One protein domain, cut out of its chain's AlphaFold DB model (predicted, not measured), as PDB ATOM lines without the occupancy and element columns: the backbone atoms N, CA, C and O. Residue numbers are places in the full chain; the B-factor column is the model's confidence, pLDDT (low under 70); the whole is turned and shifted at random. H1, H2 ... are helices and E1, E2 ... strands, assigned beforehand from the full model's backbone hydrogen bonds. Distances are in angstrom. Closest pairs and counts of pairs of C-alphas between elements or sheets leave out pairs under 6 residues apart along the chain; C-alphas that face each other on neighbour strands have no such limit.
ATOM      1  N   MET A   1     180.989 226.363 271.751       88.69
ATOM      2  CA  MET A   1     182.348 226.880 271.467       88.69
ATOM      3  C   MET A   1     182.264 228.391 271.342       88.69
ATOM      4  O   MET A   1     181.340 228.865 270.695       88.69
ATOM      5  N   ILE A   2     183.188 229.130 271.953       92.88
ATOM      6  CA  ILE A   2     183.291 230.590 271.835       92.88
ATOM      7  C   ILE A   2     184.675 230.953 271.296       92.88
ATOM      8  O   ILE A   2     185.656 230.274 271.592       92.88
ATOM      9  N   ARG A   3     184.756 232.016 270.491       94.56
ATOM     10  CA  ARG A   3     186.018 232.554 269.981       94.56
ATOM     11  C   ARG A   3     185.984 234.074 270.046       94.56
ATOM     12  O   ARG A   3     185.195 234.689 269.335       94.56
ATOM     13  N   TYR A   4     186.882 234.659 270.835       95.69
ATOM     14  CA  TYR A   4     187.076 236.106 270.908       95.69
ATOM     15  C   TYR A   4     188.571 236.429 270.752       95.69
ATOM     16  O   TYR A   4     189.306 236.448 271.742       95.69
ATOM     17  N   PRO A   5     189.046 236.641 269.508       95.50
ATOM     18  CA  PRO A   5     190.458 236.891 269.236       95.50
ATOM     19  C   PRO A   5     191.013 238.052 270.067       95.50
ATOM     20  O   PRO A   5     190.317 239.036 270.305       95.50
ATOM     21  N   ALA A   6     192.268 237.922 270.503       94.25
ATOM     22  CA  ALA A   6     192.975 238.878 271.364       94.25
ATOM     23  C   ALA A   6     192.362 239.122 272.762       94.25
ATOM     24  O   ALA A   6     192.903 239.928 273.518       94.25
ATOM     25  N   LYS A   7     191.268 238.437 273.126       95.19
ATOM     26  CA  LYS A   7     190.626 238.541 274.447       95.19
ATOM     27  C   LYS A   7     190.581 237.209 275.180       95.19
ATOM     28  O   LYS A   7     191.015 237.140 276.319       95.19
ATOM     29  N   ILE A   8     190.088 236.165 274.518       95.25
ATOM     30  CA  ILE A   8     190.052 234.800 275.047       95.25
ATOM     31  C   ILE A   8     191.157 234.004 274.342       95.25
ATOM     32  O   ILE A   8     191.132 233.921 273.106       95.25
ATOM     33  N   PRO A   9     192.131 233.436 275.074       93.12
ATOM     34  CA  PRO A   9     193.172 232.617 274.465       93.12
ATOM     35  C   PRO A   9     192.614 231.391 273.738       93.12
ATOM     36  O   PRO A   9     191.560 230.854 274.070       93.12
ATOM     37  N   ALA A  10     193.307 230.967 272.684       94.44
ATOM     38  CA  ALA A  10     192.876 229.840 271.866       94.44
ATOM     39  C   ALA A  10     193.249 228.494 272.509       94.44
ATOM     40  O   ALA A  10     194.189 228.408 273.296       94.44
ATOM     41  N   GLY A  11     192.540 227.430 272.119       92.12
ATOM     42  CA  GLY A  11     192.892 226.051 272.486       92.12
ATOM     43  C   GLY A  11     192.537 225.651 273.919       92.12
ATOM     44  O   GLY A  11     193.075 224.673 274.423       92.12
ATOM     45  N   GLN A  12     191.651 226.395 274.578       90.31
ATOM     46  CA  GLN A  12     191.289 226.149 275.972       90.31
ATOM     47  C   GLN A  12     190.092 225.225 276.091       90.31
ATOM     48  O   GLN A  12     189.157 225.295 275.289       90.31
ATOM     49  N   VAL A  13     190.102 224.409 277.141       91.94
ATOM     50  CA  VAL A  13     188.973 223.559 277.510       91.94
ATOM     51  C   VAL A  13     188.500 223.977 278.888       91.94
ATOM     52  O   VAL A  13     189.244 223.861 279.853       91.94
ATOM     53  N   VAL A  14     187.261 224.454 278.967       92.38
ATOM     54  CA  VAL A  14     186.610 224.799 280.230       92.38
ATOM     55  C   VAL A  14     185.486 223.796 280.470       92.38
ATOM     56  O   VAL A  14     184.434 223.886 279.841       92.38
ATOM     57  N   ASN A  15     185.722 222.820 281.345       92.00
ATOM     58  CA  ASN A  15     184.758 221.801 281.762       92.00
ATOM     59  C   ASN A  15     183.988 222.218 283.031       92.00
ATOM     60  O   ASN A  15     183.842 221.442 283.981       92.00
ATOM     61  N   GLU A  16     183.534 223.471 283.045       93.69
ATOM     62  CA  GLU A  16     182.662 224.025 284.080       93.69
ATOM     63  C   GLU A  16     181.217 224.128 283.588       93.69
ATOM     64  O   GLU A  16     180.936 224.081 282.389       93.69
ATOM     65  N   ILE A  17     180.277 224.283 284.521       94.31
ATOM     66  CA  ILE A  17     178.859 224.409 284.178       94.31
ATOM     67  C   ILE A  17     178.638 225.729 283.436       94.31
ATOM     68  O   ILE A  17     178.874 226.801 283.982       94.31
ATOM     69  N   ALA A  18     178.107 225.663 282.224       95.31
ATOM     70  CA  ALA A  18     177.605 226.819 281.494       95.31
ATOM     71  C   ALA A  18     176.188 226.525 281.000       95.31
ATOM     72  O   ALA A  18     175.839 225.379 280.714       95.31
ATOM     73  N   ALA A  19     175.378 227.564 280.895       96.50
ATOM     74  CA  ALA A  19     174.013 227.502 280.412       96.50
ATOM     75  C   ALA A  19     173.806 228.511 279.285       96.50
ATOM     76  O   ALA A  19     174.525 229.500 279.152       96.50
ATOM     77  N   HIS A  20     172.790 228.275 278.456       96.00
ATOM     78  CA  HIS A  20     172.507 229.149 277.320       96.00
ATOM     79  C   HIS A  20     172.210 230.601 277.744       96.00
ATOM     80  O   HIS A  20     172.595 231.546 277.061       96.00
ATOM     81  N   ASN A  21     171.566 230.791 278.895       95.94
ATOM     82  CA  ASN A  21     171.242 232.107 279.443       95.94
ATOM     83  C   ASN A  21     172.459 232.883 279.987       95.94
ATOM     84  O   ASN A  21     172.354 234.097 280.147       95.94
ATOM     85  N   ASP A  22     173.619 232.249 280.202       98.00
ATOM     86  CA  ASP A  22     174.861 232.943 280.594       98.00
ATOM     87  C   ASP A  22     175.384 233.875 279.501       98.00
ATOM     88  O   ASP A  22     176.065 234.870 279.772       98.00
ATOM     89  N   TRP A  23     175.054 233.579 278.244       97.25
ATOM     90  CA  TRP A  23     175.541 234.358 277.114       97.25
ATOM     91  C   TRP A  23     174.972 235.774 277.082       97.25
ATOM     92  O   TRP A  23     175.666 236.677 276.630       97.25
ATOM     93  N   GLY A  24     173.768 236.002 277.621       96.88
ATOM     94  CA  GLY A  24     173.186 237.344 277.720       96.88
ATOM     95  C   GLY A  24     174.079 238.298 278.526       96.88
ATOM     96  O   GLY A  24     174.623 239.244 277.952       96.88
ATOM     97  N   PRO A  25     174.298 238.037 279.829       97.81
ATOM     98  CA  PRO A  25     175.209 238.834 280.653       97.81
ATOM     99  C   PRO A  25     176.650 238.847 280.127       97.81
ATOM    100  O   PRO A  25     177.295 239.890 280.134       97.81
ATOM    101  N   THR A  26     177.149 237.717 279.617       97.69
ATOM    102  CA  THR A  26     178.523 237.609 279.096       97.69
ATOM    103  C   THR A  26     178.760 238.501 277.870       97.69
ATOM    104  O   THR A  26     179.795 239.161 277.773       97.69
ATOM    105  N   PHE A  27     177.818 238.558 276.925       97.69
ATOM    106  CA  PHE A  27     177.948 239.411 275.740       97.69
ATOM    107  C   PHE A  27     177.754 240.890 276.059       97.69
ATOM    108  O   PHE A  27     178.446 241.725 275.478       97.69
ATOM    109  N   LEU A  28     176.876 241.222 277.005       97.25
ATOM    110  CA  LEU A  28     176.741 242.600 277.476       97.25
ATOM    111  C   LEU A  28     178.013 243.074 278.182       97.25
ATOM    112  O   LEU A  28     178.495 244.165 277.882       97.25
ATOM    113  N   ALA A  29     178.645 242.217 278.988       97.69
ATOM    114  CA  ALA A  29     179.941 242.518 279.584       97.69
ATOM    115  C   ALA A  29     181.018 242.755 278.515       97.69
ATOM    116  O   ALA A  29     181.809 243.692 278.620       97.69
ATOM    117  N   ALA A  30     181.012 241.965 277.436       96.94
ATOM    118  CA  ALA A  30     181.913 242.173 276.302       96.94
ATOM    119  C   ALA A  30     181.663 243.504 275.567       96.94
ATOM    120  O   ALA A  30     182.595 244.047 274.972       96.94
ATOM    121  N   ALA A  31     180.436 244.030 275.625       97.06
ATOM    122  CA  ALA A  31     180.049 245.341 275.105       97.06
ATOM    123  C   ALA A  31     180.271 246.497 276.107       97.06
ATOM    124  O   ALA A  31     179.983 247.645 275.776       97.06
ATOM    125  N   GLY A  32     180.802 246.215 277.303       96.56
ATOM    126  CA  GLY A  32     181.108 247.212 278.333       96.56
ATOM    127  C   GLY A  32     180.049 247.373 279.429       96.56
ATOM    128  O   GLY A  32     180.164 248.294 280.230       96.56
ATOM    129  N   GLU A  33     179.042 246.499 279.483       96.31
ATOM    130  CA  GLU A  33     178.011 246.481 280.528       96.31
ATOM    131  C   GLU A  33     178.079 245.169 281.326       96.31
ATOM    132  O   GLU A  33     177.477 244.159 280.961       96.31
ATOM    133  N   ASP A  34     178.840 245.169 282.419       96.56
ATOM    134  CA  ASP A  34     179.110 243.986 283.241       96.56
ATOM    135  C   ASP A  34     178.178 243.826 284.453       96.56
ATOM    136  O   ASP A  34     178.284 242.819 285.154       96.56
ATOM    137  N   LYS A  35     177.246 244.767 284.674       95.88
ATOM    138  CA  LYS A  35     176.334 244.817 285.835       95.88
ATOM    139  C   LYS A  35     174.857 244.783 285.449       95.88
ATOM    140  O   LYS A  35     173.981 245.179 286.223       95.88
ATOM    141  N   ILE A  36     174.547 244.331 284.233       95.31
ATOM    142  CA  ILE A  36     173.170 244.315 283.732       95.31
ATOM    143  C   ILE A  36     172.231 243.502 284.628       95.31
ATOM    144  O   ILE A  36     171.077 243.890 284.805       95.31
ATOM    145  N   VAL A  37     172.702 242.393 285.204       96.06
ATOM    146  CA  VAL A  37     171.871 241.512 286.033       96.06
ATOM    147  C   VAL A  37     171.431 242.248 287.297       96.06
ATOM    148  O   VAL A  37     170.246 242.262 287.620       96.06
ATOM    149  N   GLU A  38     172.356 242.920 287.979       96.88
ATOM    150  CA  GLU A  38     172.083 243.726 289.167       96.88
ATOM    151  C   GLU A  38     171.173 244.911 288.840       96.88
ATOM    152  O   GLU A  38     170.200 245.158 289.554       96.88
ATOM    153  N   ARG A  39     171.440 245.607 287.727       96.56
ATOM    154  CA  ARG A  39     170.615 246.731 287.263       96.56
ATOM    155  C   ARG A  39     169.175 246.305 286.972       96.56
ATOM    156  O   ARG A  39     168.241 246.994 287.369       96.56
ATOM    157  N   LEU A  40     168.978 245.169 286.301       96.38
ATOM    158  CA  LEU A  40     167.645 244.644 285.995       96.38
ATOM    159  C   LEU A  40     166.908 244.159 287.249       96.38
ATOM    160  O   LEU A  40     165.699 244.367 287.338       96.38
ATOM    161  N   LYS A  41     167.614 243.582 288.231       96.31
ATOM    162  CA  LYS A  41     167.025 243.205 289.528       96.31
ATOM    163  C   LYS A  41     166.516 244.419 290.303       96.31
ATOM    164  O   LYS A  41     165.415 244.385 290.847       96.31
ATOM    165  N   GLN A  42     167.309 245.491 290.339       96.88
ATOM    166  CA  GLN A  42     166.959 246.740 291.027       96.88
ATOM    167  C   GLN A  42     165.849 247.520 290.313       96.88
ATOM    168  O   GLN A  42     165.129 248.288 290.950       96.88
ATOM    169  N   GLY A  43     165.680 247.286 289.014       96.12
ATOM    170  CA  GLY A  43     164.809 248.066 288.153       96.12
ATOM    171  C   GLY A  43     165.618 249.092 287.363       96.12
ATOM    172  O   GLY A  43     166.350 249.898 287.932       96.12
ATOM    173  N   THR A  44     165.494 249.080 286.039       96.38
ATOM    174  CA  THR A  44     166.149 250.056 285.157       96.38
ATOM    175  C   THR A  44     165.275 250.347 283.946       96.38
ATOM    176  O   THR A  44     164.506 249.499 283.495       96.38
ATOM    177  N   THR A  45     165.439 251.534 283.372       96.00
ATOM    178  CA  THR A  45     164.847 251.877 282.077       96.00
ATOM    179  C   THR A  45     165.828 251.529 280.969       96.00
ATOM    180  O   THR A  45     166.987 251.945 281.012       96.00
ATOM    181  N   LEU A  46     165.377 250.761 279.981       93.25
ATOM    182  CA  LEU A  46     166.118 250.451 278.761       93.25
ATOM    183  C   LEU A  46     165.238 250.828 277.574       93.25
ATOM    184  O   LEU A  46     164.091 250.395 277.505       93.25
ATOM    185  N   ASP A  47     165.765 251.650 276.665       93.38
ATOM    186  CA  ASP A  47     165.042 252.096 275.463       93.38
ATOM    187  C   ASP A  47     163.628 252.646 275.769       93.38
ATOM    188  O   ASP A  47     162.621 252.264 275.177       93.38
ATOM    189  N   GLY A  48     163.534 253.486 276.806       95.25
ATOM    190  CA  GLY A  48     162.274 254.097 277.241       95.25
ATOM    191  C   GLY A  48     161.271 253.148 277.913       95.25
ATOM    192  O   GLY A  48     160.171 253.583 278.241       95.25
ATOM    193  N   LYS A  49     161.623 251.877 278.145       95.62
ATOM    194  CA  LYS A  49     160.780 250.894 278.840       95.62
ATOM    195  C   LYS A  49     161.369 250.524 280.190       95.62
ATOM    196  O   LYS A  49     162.571 250.289 280.306       95.62
ATOM    197  N   GLU A  50     160.518 250.444 281.202       95.50
ATOM    198  CA  GLU A  50     160.913 249.986 282.531       95.50
ATOM    199  C   GLU A  50     161.017 248.459 282.567       95.50
ATOM    200  O   GLU A  50     160.136 247.738 282.094       95.50
ATOM    201  N   TYR A  51     162.103 247.965 283.153       95.00
ATOM    202  CA  TYR A  51     162.337 246.549 283.390       95.00
ATOM    203  C   TYR A  51     162.718 246.331 284.846       95.00
ATOM    204  O   TYR A  51     163.681 246.925 285.321       95.00
ATOM    205  N   LYS A  52     162.012 245.418 285.518       95.25
ATOM    206  CA  LYS A  52     162.424 244.810 286.786       95.25
ATOM    207  C   LYS A  52     162.356 243.293 286.631       95.25
ATOM    208  O   LYS A  52     161.273 242.716 286.673       95.25
ATOM    209  N   VAL A  53     163.492 242.667 286.331       94.88
ATOM    210  CA  VAL A  53     163.579 241.236 285.993       94.88
ATOM    211  C   VAL A  53     164.858 240.623 286.550       94.88
ATOM    212  O   VAL A  53     165.875 241.298 286.682       94.88
ATOM    213  N   HIS A  54     164.826 239.322 286.810       95.19
ATOM    214  CA  HIS A  54     166.007 238.546 287.160       95.19
ATOM    215  C   HIS A  54     166.474 237.771 285.925       95.19
ATOM    216  O   HIS A  54     165.723 236.977 285.371       95.19
ATOM    217  N   LEU A  55     167.701 238.026 285.469       95.19
ATOM    218  CA  LEU A  55     168.369 237.137 284.520       95.19
ATOM    219  C   LEU A  55     169.119 236.055 285.306       95.19
ATOM    220  O   LEU A  55     170.038 236.389 286.046       95.19
ATOM    221  N   ASP A  56     168.777 234.781 285.108       95.31
ATOM    222  CA  ASP A  56     169.444 233.639 285.768       95.31
ATOM    223  C   ASP A  56     170.834 233.297 285.184       95.31
ATOM    224  O   ASP A  56     171.445 232.278 285.528       95.31
ATOM    225  N   GLY A  57     171.306 234.093 284.223       96.56
ATOM    226  CA  GLY A  57     172.619 233.952 283.605       96.56
ATOM    227  C   GLY A  57     173.719 234.612 284.433       96.56
ATOM    228  O   GLY A  57     173.497 235.625 285.093       96.56
ATOM    229  N   TYR A  58     174.933 234.086 284.322       97.00
ATOM    230  CA  TYR A  58     176.137 234.641 284.928       97.00
ATOM    231  C   TYR A  58     177.053 235.238 283.859       97.00
ATOM    232  O   TYR A  58     177.130 234.747 282.734       97.00
ATOM    233  N   ASN A  59     177.791 236.286 284.220       97.31
ATOM    234  CA  ASN A  59     178.856 236.808 283.375       97.31
ATOM    235  C   ASN A  59     180.089 235.892 283.461       97.31
ATOM    236  O   ASN A  59     180.811 235.897 284.457       97.31
ATOM    237  N   LEU A  60     180.335 235.117 282.406       96.62
ATOM    238  CA  LEU A  60     181.466 234.188 282.326       96.62
ATOM    239  C   LEU A  60     182.733 234.846 281.763       96.62
ATOM    240  O   LEU A  60     183.809 234.252 281.822       96.62
ATOM    241  N   LEU A  61     182.626 236.061 281.212       96.44
ATOM    242  CA  LEU A  61     183.712 236.711 280.478       96.44
ATOM    243  C   LEU A  61     185.012 236.835 281.293       96.44
ATOM    244  O   LEU A  61     186.054 236.488 280.736       96.44
ATOM    245  N   PRO A  62     185.001 237.248 282.580       95.12
ATOM    246  CA  PRO A  62     186.234 237.344 283.363       95.12
ATOM    247  C   PRO A  62     186.975 236.007 283.445       95.12
ATOM    248  O   PRO A  62     188.174 235.949 283.184       95.12
ATOM    249  N   LYS A  63     186.247 234.910 283.696       94.00
ATOM    250  CA  LYS A  63     186.833 233.565 283.782       94.00
ATOM    251  C   LYS A  63     187.328 233.030 282.449       94.00
ATOM    252  O   LYS A  63     188.355 232.362 282.397       94.00
ATOM    253  N   LEU A  64     186.638 233.354 281.360       94.38
ATOM    254  CA  LEU A  64     187.088 232.980 280.021       94.38
ATOM    255  C   LEU A  64     188.379 233.717 279.622       94.38
ATOM    256  O   LEU A  64     189.199 233.156 278.902       94.38
ATOM    257  N   ILE A  65     188.582 234.952 280.093       94.75
ATOM    258  CA  ILE A  65     189.801 235.739 279.830       94.75
ATOM    259  C   ILE A  65     190.979 235.282 280.699       94.75
ATOM    260  O   ILE A  65     192.110 235.297 280.220       94.75
ATOM    261  N   GLU A  66     190.735 234.843 281.941       91.50
ATOM    262  CA  GLU A  66     191.767 234.271 282.830       91.50
ATOM    263  C   GLU A  66     192.509 233.088 282.208       91.50
ATOM    264  O   GLU A  66     193.620 232.759 282.624       91.50
ATOM    265  N   ALA A  67     191.919 232.481 281.178       81.31
ATOM    266  CA  ALA A  67     192.603 231.545 280.320       81.31
ATOM    267  C   ALA A  67     193.066 230.276 281.049       81.31
ATOM    268  O   ALA A  67     194.097 229.683 280.714       81.31
ATOM    269  N   LYS A  68     192.274 229.829 282.017       86.31
ATOM    270  CA  LYS A  68     192.515 228.589 282.736       86.31
ATOM    271  C   LYS A  68     191.691 227.469 282.113       86.31
ATOM    272  O   LYS A  68     190.468 227.550 282.060       86.31
ATOM    273  N   SER A  69     192.366 226.421 281.636       88.81
ATOM    274  CA  SER A  69     191.660 225.188 281.286       88.81
ATOM    275  C   SER A  69     191.257 224.458 282.556       88.81
ATOM    276  O   SER A  69     192.036 224.388 283.504       88.81
ATOM    277  N   THR A  70     190.054 223.909 282.556       87.31
ATOM    278  CA  THR A  70     189.435 223.298 283.724       87.31
ATOM    279  C   THR A  70     189.037 221.872 283.387       87.31
ATOM    280  O   THR A  70     188.324 221.626 282.414       87.31
ATOM    281  N   THR A  71     189.555 220.906 284.143       73.88
ATOM    282  CA  THR A  71     189.267 219.476 283.912       73.88
ATOM    283  C   THR A  71     188.943 218.702 285.191       73.88
ATOM    284  O   THR A  71     188.617 217.520 285.110       73.88
ATOM    285  N   ALA A  72     188.927 219.362 286.352       66.50
ATOM    286  CA  ALA A  72     188.593 218.772 287.646       66.50
ATOM    287  C   ALA A  72     187.969 219.833 288.578       66.50
ATOM    288  O   ALA A  72     187.518 220.881 288.126       66.50
ATOM    289  N   HIS A  73     187.943 219.580 289.889       72.44
ATOM    290  CA  HIS A  73     187.405 220.495 290.908       72.44
ATOM    291  C   HIS A  73     188.283 221.727 291.197       72.44
ATOM    292  O   HIS A  73     188.221 222.299 292.284       72.44
ATOM    293  N   ASP A  74     189.133 222.145 290.264       74.69
ATOM    294  CA  ASP A  74     190.153 223.161 290.507       74.69
ATOM    295  C   ASP A  74     189.656 224.607 290.315       74.69
ATOM    296  O   ASP A  74     190.464 225.532 290.327       74.69
ATOM    297  N   ASN A  75     188.342 224.833 290.174       80.81
ATOM    298  CA  ASN A  75     187.757 226.128 289.767       80.81
ATOM    299  C   ASN A  75     186.608 226.540 290.685       80.81
ATOM    300  O   ASN A  75     185.465 226.776 290.284       80.81
ATOM    301  N   ALA A  76     186.939 226.625 291.972       82.62
ATOM    302  CA  ALA A  76     186.008 227.004 293.027       82.62
ATOM    303  C   ALA A  76     185.350 228.378 292.800       82.62
ATOM    304  O   ALA A  76     184.271 228.631 293.328       82.62
ATOM    305  N   ASP A  77     185.934 229.240 291.972       90.06
ATOM    306  CA  ASP A  77     185.458 230.586 291.655       90.06
ATOM    307  C   ASP A  77     184.693 230.694 290.323       90.06
ATOM    308  O   ASP A  77     184.304 231.794 289.927       90.06
ATOM    309  N   TRP A  78     184.422 229.576 289.634       94.12
ATOM    310  CA  TRP A  78     183.566 229.600 288.447       94.12
ATOM    311  C   TRP A  78     182.147 230.102 288.794       94.12
ATOM    312  O   TRP A  78     181.549 229.552 289.723       94.12
ATOM    313  N   PRO A  79     181.574 231.100 288.088       94.38
ATOM    314  CA  PRO A  79     180.342 231.769 288.519       94.38
ATOM    315  C   PRO A  79     179.125 230.851 288.675       94.38
ATOM    316  O   PRO A  79     178.399 230.942 289.664       94.38
ATOM    317  N   ARG A  80     178.895 229.949 287.715       95.56
ATOM    318  CA  ARG A  80     177.712 229.084 287.711       95.56
ATOM    319  C   ARG A  80     177.953 227.829 288.546       95.56
ATOM    320  O   ARG A  80     178.773 226.987 288.190       95.56
TER     321      ARG A  80
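What this domain is: This is residues 1 to 80 of the 200 residues of the protein "Arylsulfatase" of Vibrio ishigakensis (UniProt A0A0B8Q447). This elongated model has little regular structure: H1 sits in the middle, H2 and the small hairpin E1 E2 reach to one end, and H3 with loop stretches 1 to 19 and 66 to 80 lies toward the other. The 80 printed residues run H1 H2 E1 E2 H3, class mixed, helices and strands, with 29 in named elements. It is only just loose, close to compact, radius of gyration of the C-alphas 14.2 A, spanning 42 by 27 by 17 A.

How they stand to each other: H1, residues 20 to 30, and H2, residues 36 to 42, only just touch, with 3 pairs of C-alphas within 8 A, closest Pro 25 and Ile 36 at 6.6 A; they stand about perpendicular, 77 degrees. E1, residues 44 to 46, and E2, residues 49 to 51, form an antiparallel hairpin; N 44 and O 51, 2.9 A apart, are within hydrogen-bond range. H3, residues 61 to 65, touches H1, the closest C-alphas being Thr 26 and Leu 61, 5.4 A. Every O i to N i+4 pair is within hydrogen-bond range in H2 and H3, and 5 of 7 in H1.

Where its parts are: H1, 16.1 A long, begins at C-alpha 20 (172.507, 229.149, 277.320). H2 spans 9.9 A, E1 6.4 A, E2 6.5 A and H3 6.2 A, ending at C-alpha 65 (189.801, 235.739, 279.830).

The domain as a whole: The farthest C-alphas, Gly 48 and Ala 72, are 45.3 A apart. The printed part has no cut, and no link is long. Residue 72 has pLDDT under 70.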